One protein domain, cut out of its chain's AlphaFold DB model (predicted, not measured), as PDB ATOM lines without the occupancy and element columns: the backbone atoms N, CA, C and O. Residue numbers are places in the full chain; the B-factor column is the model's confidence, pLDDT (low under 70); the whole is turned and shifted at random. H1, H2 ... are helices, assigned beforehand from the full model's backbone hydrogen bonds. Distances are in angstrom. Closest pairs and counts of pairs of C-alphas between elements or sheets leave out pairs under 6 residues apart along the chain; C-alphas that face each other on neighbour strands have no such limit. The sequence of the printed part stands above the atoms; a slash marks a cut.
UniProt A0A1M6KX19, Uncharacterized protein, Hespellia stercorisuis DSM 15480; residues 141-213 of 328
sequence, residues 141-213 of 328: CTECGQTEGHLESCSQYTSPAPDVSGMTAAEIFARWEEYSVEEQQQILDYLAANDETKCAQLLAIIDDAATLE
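This is residues 141 to 213 of the 328 residues of an uncharacterized protein of Hespellia stercorisuis DSM 15480 (UniProt A0A1M6KX19). H3, the longest helix, and H2 make a V-shaped helical hairpin, and short H1 packs on H3. Before them, residues 141 to 168 form a long tail with no named element, which makes much of the length. The printed part has 73 residues with three named helices, H1, H2, H3 in chain order, no named strand, and under half of its residues in named elements: all helix. It is loose, with a radius of gyration of the C-alphas of 15.2 A and spans of 50 by 24 by 15 A.

Find C-alpha 196 at (-9.457, -7.546, -50.293), where H3, residues 196 to 210, begins; it runs 20.6 A from first to last C-alpha and ends with C-alpha 210 at (9.965, -12.319, -45.438). H2, residues 181 to 194, covers 20.0 A; H1, residues 169 to 173, 6.1 A.

H3 touches H1, closest at C-alphas 202 and 169, 4.8 A. H2 and H3, a hairpin, touch through residues 188 to 192 and 198 to 199 alone, closest at C-alphas 191 and 199, 5.1 A. They run opposite ways at a tilt of 36 degrees, only just steep. H1 and H2 are apart. In H1, H2 and H3 every O i to N i+4 pair is within hydrogen-bond range.

The C-alphas of Thr 142 and Glu 213, the two farthest apart, are 50.7 A apart. The printed part has no cut and no long link between helices. Look for pLDDT under 70 at residues 141 to 161 and 210 to 213.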
ATOM      1  N   CYS A 141     -20.369   4.907 -19.324       47.66
ATOM      2  CA  CYS A 141     -19.501   3.758 -18.983       47.66
ATOM      3  C   CYS A 141     -19.662   2.970 -17.636       47.66
ATOM      4  O   CYS A 141     -18.667   2.476 -17.108       47.66
ATOM      5  N   THR A 142     -20.863   2.728 -17.092       55.53
ATOM      6  CA  THR A 142     -21.137   2.010 -15.805       55.53
ATOM      7  C   THR A 142     -21.173   0.457 -15.859       55.53
ATOM      8  O   THR A 142     -22.038  -0.223 -15.321       55.53
ATOM      9  N   GLU A 143     -20.157  -0.097 -16.507       41.53
ATOM     10  CA  GLU A 143     -19.682  -1.491 -16.629       41.53
ATOM     11  C   GLU A 143     -18.231  -1.251 -17.039       41.53
ATOM     12  O   GLU A 143     -17.323  -1.644 -16.312       41.53
ATOM     13  N   CYS A 144     -17.940  -0.429 -18.066       59.31
ATOM     14  CA  CYS A 144     -18.537  -0.131 -19.408       59.31
ATOM     15  C   CYS A 144     -20.017   0.057 -19.871       59.31
ATOM     16  O   CYS A 144     -20.299  -0.162 -21.044       59.31
ATOM     17  N   GLY A 145     -20.955   0.557 -19.070       52.50
ATOM     18  CA  GLY A 145     -22.321   0.942 -19.446       52.50
ATOM     19  C   GLY A 145     -22.325   2.250 -20.229       52.50
ATOM     20  O   GLY A 145     -22.774   3.277 -19.735       52.50
ATOM     21  N   GLN A 146     -21.684   2.213 -21.390       49.56
ATOM     22  CA  GLN A 146     -21.496   3.315 -22.319       49.56
ATOM     23  C   GLN A 146     -22.800   3.703 -23.003       49.56
ATOM     24  O   GLN A 146     -23.660   2.857 -23.243       49.56
ATOM     25  N   THR A 147     -22.903   4.982 -23.354       52.16
ATOM     26  CA  THR A 147     -23.976   5.498 -24.207       52.16
ATOM     27  C   THR A 147     -23.552   5.606 -25.672       52.16
ATOM     28  O   THR A 147     -24.424   5.463 -26.520       52.16
ATOM     29  N   GLU A 148     -22.248   5.702 -25.986       51.09
ATOM     30  CA  GLU A 148     -21.681   5.317 -27.295       51.09
ATOM     31  C   GLU A 148     -20.143   5.109 -27.224       51.09
ATOM     32  O   GLU A 148     -19.399   5.973 -26.766       51.09
ATOM     33  N   GLY A 149     -19.644   3.946 -27.679       57.12
ATOM     34  CA  GLY A 149     -18.212   3.572 -27.658       57.12
ATOM     35  C   GLY A 149     -17.770   2.751 -26.430       57.12
ATOM     36  O   GLY A 149     -18.598   2.219 -25.701       57.12
ATOM     37  N   HIS A 150     -16.457   2.639 -26.184       60.31
ATOM     38  CA  HIS A 150     -15.858   2.145 -24.927       60.31
ATOM     39  C   HIS A 150     -14.801   3.152 -24.448       60.31
ATOM     40  O   HIS A 150     -14.055   3.677 -25.265       60.31
ATOM     41  N   LEU A 151     -14.745   3.461 -23.144       60.09
ATOM     42  CA  LEU A 151     -13.655   4.290 -22.599       60.09
ATOM     43  C   LEU A 151     -12.361   3.469 -22.561       60.09
ATOM     44  O   LEU A 151     -12.426   2.303 -22.189       60.09
ATOM     45  N   GLU A 152     -11.202   4.078 -22.821       60.47
ATOM     46  CA  GLU A 152      -9.891   3.391 -22.797       60.47
ATOM     47  C   GLU A 152      -9.604   2.642 -21.482       60.47
ATOM     48  O   GLU A 152      -8.920   1.625 -21.456       60.47
ATOM     49  N   SER A 153     -10.167   3.127 -20.370       56.91
ATOM     50  CA  SER A 153     -10.051   2.544 -19.028       56.91
ATOM     51  C   SER A 153     -10.939   1.314 -18.778       56.91
ATOM     52  O   SER A 153     -10.942   0.768 -17.672       56.91
ATOM     53  N   CYS A 154     -11.716   0.875 -19.768       68.50
ATOM     54  CA  CYS A 154     -12.579  -0.297 -19.685       68.50
ATOM     55  C   CYS A 154     -11.792  -1.599 -19.925       68.50
ATOM     56  O   CYS A 154     -11.032  -1.714 -20.878       68.50
ATOM     57  N   SER A 155     -12.058  -2.643 -19.135       65.75
ATOM     58  CA  SER A 155     -11.479  -3.987 -19.330       65.75
ATOM     59  C   SER A 155     -11.912  -4.705 -20.620       65.75
ATOM     60  O   SER A 155     -11.297  -5.701 -20.987       65.75
ATOM     61  N   GLN A 156     -12.961  -4.215 -21.283       62.50
ATOM     62  CA  GLN A 156     -13.452  -4.640 -22.601       62.50
ATOM     63  C   GLN A 156     -13.054  -3.658 -23.720       62.50
ATOM     64  O   GLN A 156     -13.452  -3.855 -24.869       62.50
ATOM     65  N   TYR A 157     -12.307  -2.587 -23.414       66.06
ATOM     66  CA  TYR A 157     -11.805  -1.677 -24.438       66.06
ATOM     67  C   TYR A 157     -10.834  -2.428 -25.342       66.06
ATOM     68  O   TYR A 157      -9.739  -2.813 -24.938       66.06
ATOM     69  N   THR A 158     -11.254  -2.626 -26.584       62.12
ATOM     70  CA  THR A 158     -10.341  -2.940 -27.676       62.12
ATOM     71  C   THR A 158     -10.006  -1.608 -28.322       62.12
ATOM     72  O   THR A 158     -10.926  -0.900 -28.735       62.12
ATOM     73  N   SER A 159      -8.720  -1.252 -28.373       63.53
ATOM     74  CA  SER A 159      -8.288  -0.056 -29.101       63.53
ATOM     75  C   SER A 159      -8.819  -0.131 -30.533       63.53
ATOM     76  O   SER A 159      -8.754  -1.214 -31.120       63.53
ATOM     77  N   PRO A 160      -9.386   0.952 -31.095       65.31
ATOM     78  CA  PRO A 160      -9.818   0.933 -32.481       65.31
ATOM     79  C   PRO A 160      -8.610   0.638 -33.371       65.31
ATOM     80  O   PRO A 160      -7.511   1.134 -33.114       65.31
ATOM     81  N   ALA A 161      -8.829  -0.165 -34.414       65.25
ATOM     82  CA  ALA A 161      -7.804  -0.437 -35.411       65.25
ATOM     83  C   ALA A 161      -7.256   0.895 -35.958       65.25
ATOM     84  O   ALA A 161      -8.053   1.813 -36.193       65.25
ATOM     85  N   PRO A 162      -5.934   1.025 -36.167       75.94
ATOM     86  CA  PRO A 162      -5.363   2.250 -36.715       75.94
ATOM     87  C   PRO A 162      -5.998   2.558 -38.075       75.94
ATOM     88  O   PRO A 162      -6.177   1.665 -38.907       75.94
ATOM     89  N   ASP A 163      -6.364   3.824 -38.300       84.19
ATOM     90  CA  ASP A 163      -7.033   4.226 -39.537       84.19
ATOM     91  C   ASP A 163      -6.061   4.181 -40.722       84.19
ATOM     92  O   ASP A 163      -5.247   5.077 -40.943       84.19
ATOM     93  N   VAL A 164      -6.173   3.099 -41.488       87.44
ATOM     94  CA  VAL A 164      -5.436   2.840 -42.730       87.44
ATOM     95  C   VAL A 164      -6.318   3.008 -43.975       87.44
ATOM     96  O   VAL A 164      -5.928   2.612 -45.078       87.44
ATOM     97  N   SER A 165      -7.529   3.560 -43.830       85.50
ATOM     98  CA  SER A 165      -8.520   3.628 -44.914       85.50
ATOM     99  C   SER A 165      -7.991   4.396 -46.134       85.50
ATOM    100  O   SER A 165      -8.055   3.887 -47.259       85.50
ATOM    101  N   GLY A 166      -7.374   5.558 -45.895       87.38
ATOM    102  CA  GLY A 166      -6.748   6.411 -46.910       87.38
ATOM    103  C   GLY A 166      -5.329   6.017 -47.342       87.38
ATOM    104  O   GLY A 166      -4.806   6.631 -48.264       87.38
ATOM    105  N   MET A 167      -4.701   5.016 -46.716       91.75
ATOM    106  CA  MET A 167      -3.319   4.611 -47.025       91.75
ATOM    107  C   MET A 167      -3.266   3.535 -48.117       91.75
ATOM    108  O   MET A 167      -4.157   2.686 -48.216       91.75
ATOM    109  N   THR A 168      -2.204   3.514 -48.919       94.56
ATOM    110  CA  THR A 168      -1.879   2.404 -49.832       94.56
ATOM    111  C   THR A 168      -1.230   1.231 -49.089       94.56
ATOM    112  O   THR A 168      -0.685   1.390 -47.999       94.56
ATOM    113  N   ALA A 169      -1.226   0.035 -49.693       91.50
ATOM    114  CA  ALA A 169      -0.544  -1.133 -49.123       91.50
ATOM    115  C   ALA A 169       0.955  -0.883 -48.850       91.50
ATOM    116  O   ALA A 169       1.478  -1.349 -47.843       91.50
ATOM    117  N   ALA A 170       1.629  -0.104 -49.704       90.31
ATOM    118  CA  ALA A 170       3.038   0.247 -49.533       90.31
ATOM    119  C   ALA A 170       3.273   1.224 -48.366       90.31
ATOM    120  O   ALA A 170       4.235   1.059 -47.625       90.31
ATOM    121  N   GLU A 171       2.390   2.205 -48.157       92.38
ATOM    122  CA  GLU A 171       2.480   3.132 -47.015       92.38
ATOM    123  C   GLU A 171       2.169   2.440 -45.684       92.38
ATOM    124  O   GLU A 171       2.783   2.761 -44.668       92.38
ATOM    125  N   ILE A 172       1.245   1.473 -45.687       93.56
ATOM    126  CA  ILE A 172       0.967   0.620 -44.522       93.56
ATOM    127  C   ILE A 172       2.193  -0.252 -44.220       93.56
ATOM    128  O   ILE A 172       2.620  -0.336 -43.069       93.56
ATOM    129  N   PHE A 173       2.804  -0.851 -45.249       93.81
ATOM    130  CA  PHE A 173       4.006  -1.666 -45.083       93.81
ATOM    131  C   PHE A 173       5.230  -0.853 -44.623       93.81
ATOM    132  O   PHE A 173       5.986  -1.309 -43.771       93.81
ATOM    133  N   ALA A 174       5.402   0.380 -45.106       90.81
ATOM    134  CA  ALA A 174       6.496   1.264 -44.686       90.81
ATOM    135  C   ALA A 174       6.486   1.585 -43.178       90.81
ATOM    136  O   ALA A 174       7.489   2.052 -42.643       90.81
ATOM    137  N   ARG A 175       5.359   1.332 -42.501       92.69
ATOM    138  CA  ARG A 175       5.159   1.512 -41.057       92.69
ATOM    139  C   ARG A 175       4.895   0.190 -40.331       92.69
ATOM    140  O   ARG A 175       4.526   0.203 -39.163       92.69
ATOM    141  N   TRP A 176       5.079  -0.953 -40.999       92.75
ATOM    142  CA  TRP A 176       4.668  -2.265 -40.489       92.75
ATOM    143  C   TRP A 176       5.300  -2.612 -39.139       92.75
ATOM    144  O   TRP A 176       4.617  -3.102 -38.243       92.75
ATOM    145  N   GLU A 177       6.586  -2.294 -38.978       88.88
ATOM    146  CA  GLU A 177       7.349  -2.509 -37.743       88.88
ATOM    147  C   GLU A 177       7.027  -1.496 -36.626       88.88
ATOM    148  O   GLU A 177       7.413  -1.721 -35.480       88.88
ATOM    149  N   GLU A 178       6.317  -0.397 -36.923       90.12
ATOM    150  CA  GLU A 178       5.830   0.543 -35.901       90.12
ATOM    151  C   GLU A 178       4.590   0.003 -35.169       90.12
ATOM    152  O   GLU A 178       4.349   0.376 -34.021       90.12
ATOM    153  N   TYR A 179       3.809  -0.863 -35.825       89.44
ATOM    154  CA  TYR A 179       2.577  -1.441 -35.287       89.44
ATOM    155  C   TYR A 179       2.853  -2.646 -34.380       89.44
ATOM    156  O   TYR A 179       3.690  -3.503 -34.685       89.44
ATOM    157  N   SER A 180       2.083  -2.776 -33.297       89.12
ATOM    158  CA  SER A 180       2.060  -3.992 -32.477       89.12
ATOM    159  C   SER A 180       1.525  -5.192 -33.275       89.12
ATOM    160  O   SER A 180       0.820  -5.037 -34.270       89.12
ATOM    161  N   VAL A 181       1.802  -6.419 -32.822       87.12
ATOM    162  CA  VAL A 181       1.291  -7.643 -33.475       87.12
ATOM    163  C   VAL A 181      -0.246  -7.669 -33.491       87.12
ATOM    164  O   VAL A 181      -0.866  -8.134 -34.449       87.12
ATOM    165  N   GLU A 182      -0.876  -7.134 -32.447       87.38
ATOM    166  CA  GLU A 182      -2.325  -6.972 -32.345       87.38
ATOM    167  C   GLU A 182      -2.856  -5.930 -33.338       87.38
ATOM    168  O   GLU A 182      -3.900  -6.160 -33.951       87.38
ATOM    169  N   GLU A 183      -2.152  -4.812 -33.527       89.19
ATOM    170  CA  GLU A 183      -2.500  -3.776 -34.510       89.19
ATOM    171  C   GLU A 183      -2.312  -4.278 -35.949       89.19
ATOM    172  O   GLU A 183      -3.210  -4.112 -36.773       89.19
ATOM    173  N   GLN A 184      -1.209  -4.974 -36.242       92.75
ATOM    174  CA  GLN A 184      -0.962  -5.638 -37.529       92.75
ATOM    175  C   GLN A 184      -2.100  -6.606 -37.887       92.75
ATOM    176  O   GLN A 184      -2.621  -6.578 -39.005       92.75
ATOM    177  N   GLN A 185      -2.540  -7.437 -36.933       90.88
ATOM    178  CA  GLN A 185      -3.663  -8.353 -37.144       90.88
ATOM    179  C   GLN A 185      -4.987  -7.600 -37.369       90.88
ATOM    180  O   GLN A 185      -5.755  -7.975 -38.254       90.88
ATOM    181  N   GLN A 186      -5.241  -6.518 -36.627       90.50
ATOM    182  CA  GLN A 186      -6.427  -5.675 -36.820       90.50
ATOM    183  C   GLN A 186      -6.436  -4.976 -38.188       90.50
ATOM    184  O   GLN A 186      -7.487  -4.925 -38.828       90.50
ATOM    185  N   ILE A 187      -5.283  -4.498 -38.668       91.38
ATOM    186  CA  ILE A 187      -5.117  -3.952 -40.023       91.38
ATOM    187  C   ILE A 187      -5.463  -5.022 -41.064       91.38
ATOM    188  O   ILE A 187      -6.265  -4.764 -41.962       91.38
ATOM    189  N   LEU A 188      -4.912  -6.235 -40.939       92.06
ATOM    190  CA  LEU A 188      -5.201  -7.328 -41.875       92.06
ATOM    191  C   LEU A 188      -6.683  -7.717 -41.873       92.06
ATOM    192  O   LEU A 188      -7.255  -7.885 -42.949       92.06
ATOM    193  N   ASP A 189      -7.319  -7.816 -40.703       92.19
ATOM    194  CA  ASP A 189      -8.747  -8.140 -40.594       92.19
ATOM    195  C   ASP A 189      -9.642  -7.014 -41.146       92.19
ATOM    196  O   ASP A 189     -10.629  -7.297 -41.834       92.19
ATOM    197  N   TYR A 190      -9.286  -5.744 -40.915       90.38
ATOM    198  CA  TYR A 190      -9.977  -4.588 -41.495       90.38
ATOM    199  C   TYR A 190      -9.867  -4.578 -43.025       90.38
ATOM    200  O   TYR A 190     -10.882  -4.444 -43.714       90.38
ATOM    201  N   LEU A 191      -8.663  -4.766 -43.572       92.00
ATOM    202  CA  LEU A 191      -8.452  -4.800 -45.018       92.00
ATOM    203  C   LEU A 191      -9.131  -6.019 -45.651       92.00
ATOM    204  O   LEU A 191      -9.834  -5.864 -46.641       92.00
ATOM    205  N   ALA A 192      -9.039  -7.207 -45.054       91.25
ATOM    206  CA  ALA A 192      -9.732  -8.398 -45.551       91.25
ATOM    207  C   ALA A 192     -11.269  -8.252 -45.567       91.25
ATOM    208  O   ALA A 192     -11.942  -8.963 -46.314       91.25
ATOM    209  N   ALA A 193     -11.833  -7.355 -44.749       90.81
ATOM    210  CA  ALA A 193     -13.266  -7.067 -44.712       90.81
ATOM    211  C   ALA A 193     -13.711  -5.931 -45.657       90.81
ATOM    212  O   ALA A 193     -14.855  -5.959 -46.111       90.81
ATOM    213  N   ASN A 194     -12.846  -4.948 -45.939       89.31
ATOM    214  CA  ASN A 194     -13.215  -3.713 -46.654       89.31
ATOM    215  C   ASN A 194     -12.513  -3.533 -48.014       89.31
ATOM    216  O   ASN A 194     -13.095  -2.941 -48.920       89.31
ATOM    217  N   ASP A 195     -11.290  -4.044 -48.175       92.50
ATOM    218  CA  ASP A 195     -10.479  -3.947 -49.393       92.50
ATOM    219  C   ASP A 195      -9.567  -5.183 -49.540       92.50
ATOM    220  O   ASP A 195      -8.375  -5.179 -49.211       92.50
ATOM    221  N   GLU A 196     -10.150  -6.272 -50.052       92.88
ATOM    222  CA  GLU A 196      -9.457  -7.546 -50.293       92.88
ATOM    223  C   GLU A 196      -8.245  -7.382 -51.233       92.88
ATOM    224  O   GLU A 196      -7.261  -8.112 -51.106       92.88
ATOM    225  N   THR A 197      -8.264  -6.388 -52.132       93.75
ATOM    226  CA  THR A 197      -7.144  -6.122 -53.051       93.75
ATOM    227  C   THR A 197      -5.971  -5.485 -52.313       93.75
ATOM    228  O   THR A 197      -4.843  -5.962 -52.452       93.75
ATOM    229  N   LYS A 198      -6.217  -4.466 -51.480       93.75
ATOM    230  CA  LYS A 198      -5.179  -3.856 -50.632       93.75
ATOM    231  C   LYS A 198      -4.642  -4.857 -49.603       93.75
ATOM    232  O   LYS A 198      -3.436  -4.892 -49.373       93.75
ATOM    233  N   CYS A 199      -5.500  -5.723 -49.055       93.62
ATOM    234  CA  CYS A 199      -5.088  -6.835 -48.193       93.62
ATOM    235  C   CYS A 199      -4.122  -7.794 -48.914       93.62
ATOM    236  O   CYS A 199      -3.048  -8.094 -48.395       93.62
ATOM    237  N   ALA A 200      -4.464  -8.231 -50.132       93.56
ATOM    238  CA  ALA A 200      -3.621  -9.127 -50.922       93.56
ATOM    239  C   ALA A 200      -2.288  -8.480 -51.338       93.56
ATOM    240  O   ALA A 200      -1.254  -9.140 -51.291       93.56
ATOM    241  N   GLN A 201      -2.294  -7.191 -51.699       94.50
ATOM    242  CA  GLN A 201      -1.074  -6.431 -51.998       94.50
ATOM    243  C   GLN A 201      -0.157  -6.319 -50.776       94.50
ATOM    244  O   GLN A 201       1.036  -6.580 -50.887       94.50
ATOM    245  N   LEU A 202      -0.709  -5.973 -49.610       93.56
ATOM    246  CA  LEU A 202       0.052  -5.872 -48.365       93.56
ATOM    247  C   LEU A 202       0.656  -7.225 -47.965       93.56
ATOM    248  O   LEU A 202       1.835  -7.292 -47.639       93.56
ATOM    249  N   LEU A 203      -0.122  -8.309 -48.055       93.62
ATOM    250  CA  LEU A 203       0.373  -9.663 -47.793       93.62
ATOM    251  C   LEU A 203       1.481 -10.085 -48.768       93.62
ATOM    252  O   LEU A 203       2.427 -10.727 -48.331       93.62
ATOM    253  N   ALA A 204       1.396  -9.706 -50.048       91.31
ATOM    254  CA  ALA A 204       2.463  -9.968 -51.013       91.31
ATOM    255  C   ALA A 204       3.752  -9.204 -50.665       91.31
ATOM    256  O   ALA A 204       4.817  -9.803 -50.671       91.31
ATOM    257  N   ILE A 205       3.660  -7.927 -50.273       89.81
ATOM    258  CA  ILE A 205       4.834  -7.145 -49.841       89.81
ATOM    259  C   ILE A 205       5.455  -7.744 -48.565       89.81
ATOM    260  O   ILE A 205       6.675  -7.798 -48.446       89.81
ATOM    261  N   ILE A 206       4.635  -8.231 -47.626       89.38
ATOM    262  CA  ILE A 206       5.113  -8.918 -46.413       89.38
ATOM    263  C   ILE A 206       5.801 -10.251 -46.759       89.38
ATOM    264  O   ILE A 206       6.818 -10.567 -46.151       89.38
ATOM    265  N   ASP A 207       5.283 -11.022 -47.719       86.31
ATOM    266  CA  ASP A 207       5.879 -12.294 -48.168       86.31
ATOM    267  C   ASP A 207       7.185 -12.058 -48.954       86.31
ATOM    268  O   ASP A 207       8.193 -12.712 -48.687       86.31
ATOM    269  N   ASP A 208       7.223 -11.053 -49.834       80.31
ATOM    270  CA  ASP A 208       8.438 -10.594 -50.526       80.31
ATOM    271  C   ASP A 208       9.503 -10.108 -49.516       80.31
ATOM    272  O   ASP A 208      10.688 -10.403 -49.659       80.31
ATOM    273  N   ALA A 209       9.099  -9.413 -48.447       74.88
ATOM    274  CA  ALA A 209      10.004  -8.980 -47.379       74.88
ATOM    275  C   ALA A 209      10.462 -10.129 -46.461       74.88
ATOM    276  O   ALA A 209      11.605 -10.131 -46.009       74.88
ATOM    277  N   ALA A 210       9.608 -11.123 -46.204       69.31
ATOM    278  CA  ALA A 210       9.965 -12.319 -45.438       69.31
ATOM    279  C   ALA A 210      10.841 -13.296 -46.243       69.31
ATOM    280  O   ALA A 210      11.627 -14.042 -45.663       69.31
ATOM    281  N   THR A 211      10.735 -13.280 -47.574       59.88
ATOM    282  CA  THR A 211      11.619 -14.020 -48.492       59.88
ATOM    283  C   THR A 211      12.897 -13.253 -48.851       59.88
ATOM    284  O   THR A 211      13.800 -13.832 -49.449       59.88
ATOM    285  N   LEU A 212      13.035 -12.003 -48.389       53.31
ATOM    286  CA  LEU A 212      14.294 -11.251 -48.325       53.31
ATOM    287  C   LEU A 212      15.163 -11.615 -47.101       53.31
ATOM    288  O   LEU A 212      16.020 -10.833 -46.682       53.31
ATOM    289  N   GLU A 213      15.072 -12.855 -46.610       55.09
ATOM    290  CA  GLU A 213      16.313 -13.545 -46.251       55.09
ATOM    291  C   GLU A 213      17.107 -13.743 -47.556       55.09
ATOM    292  O   GLU A 213      16.958 -14.753 -48.243       55.09
TER     293      GLU A 213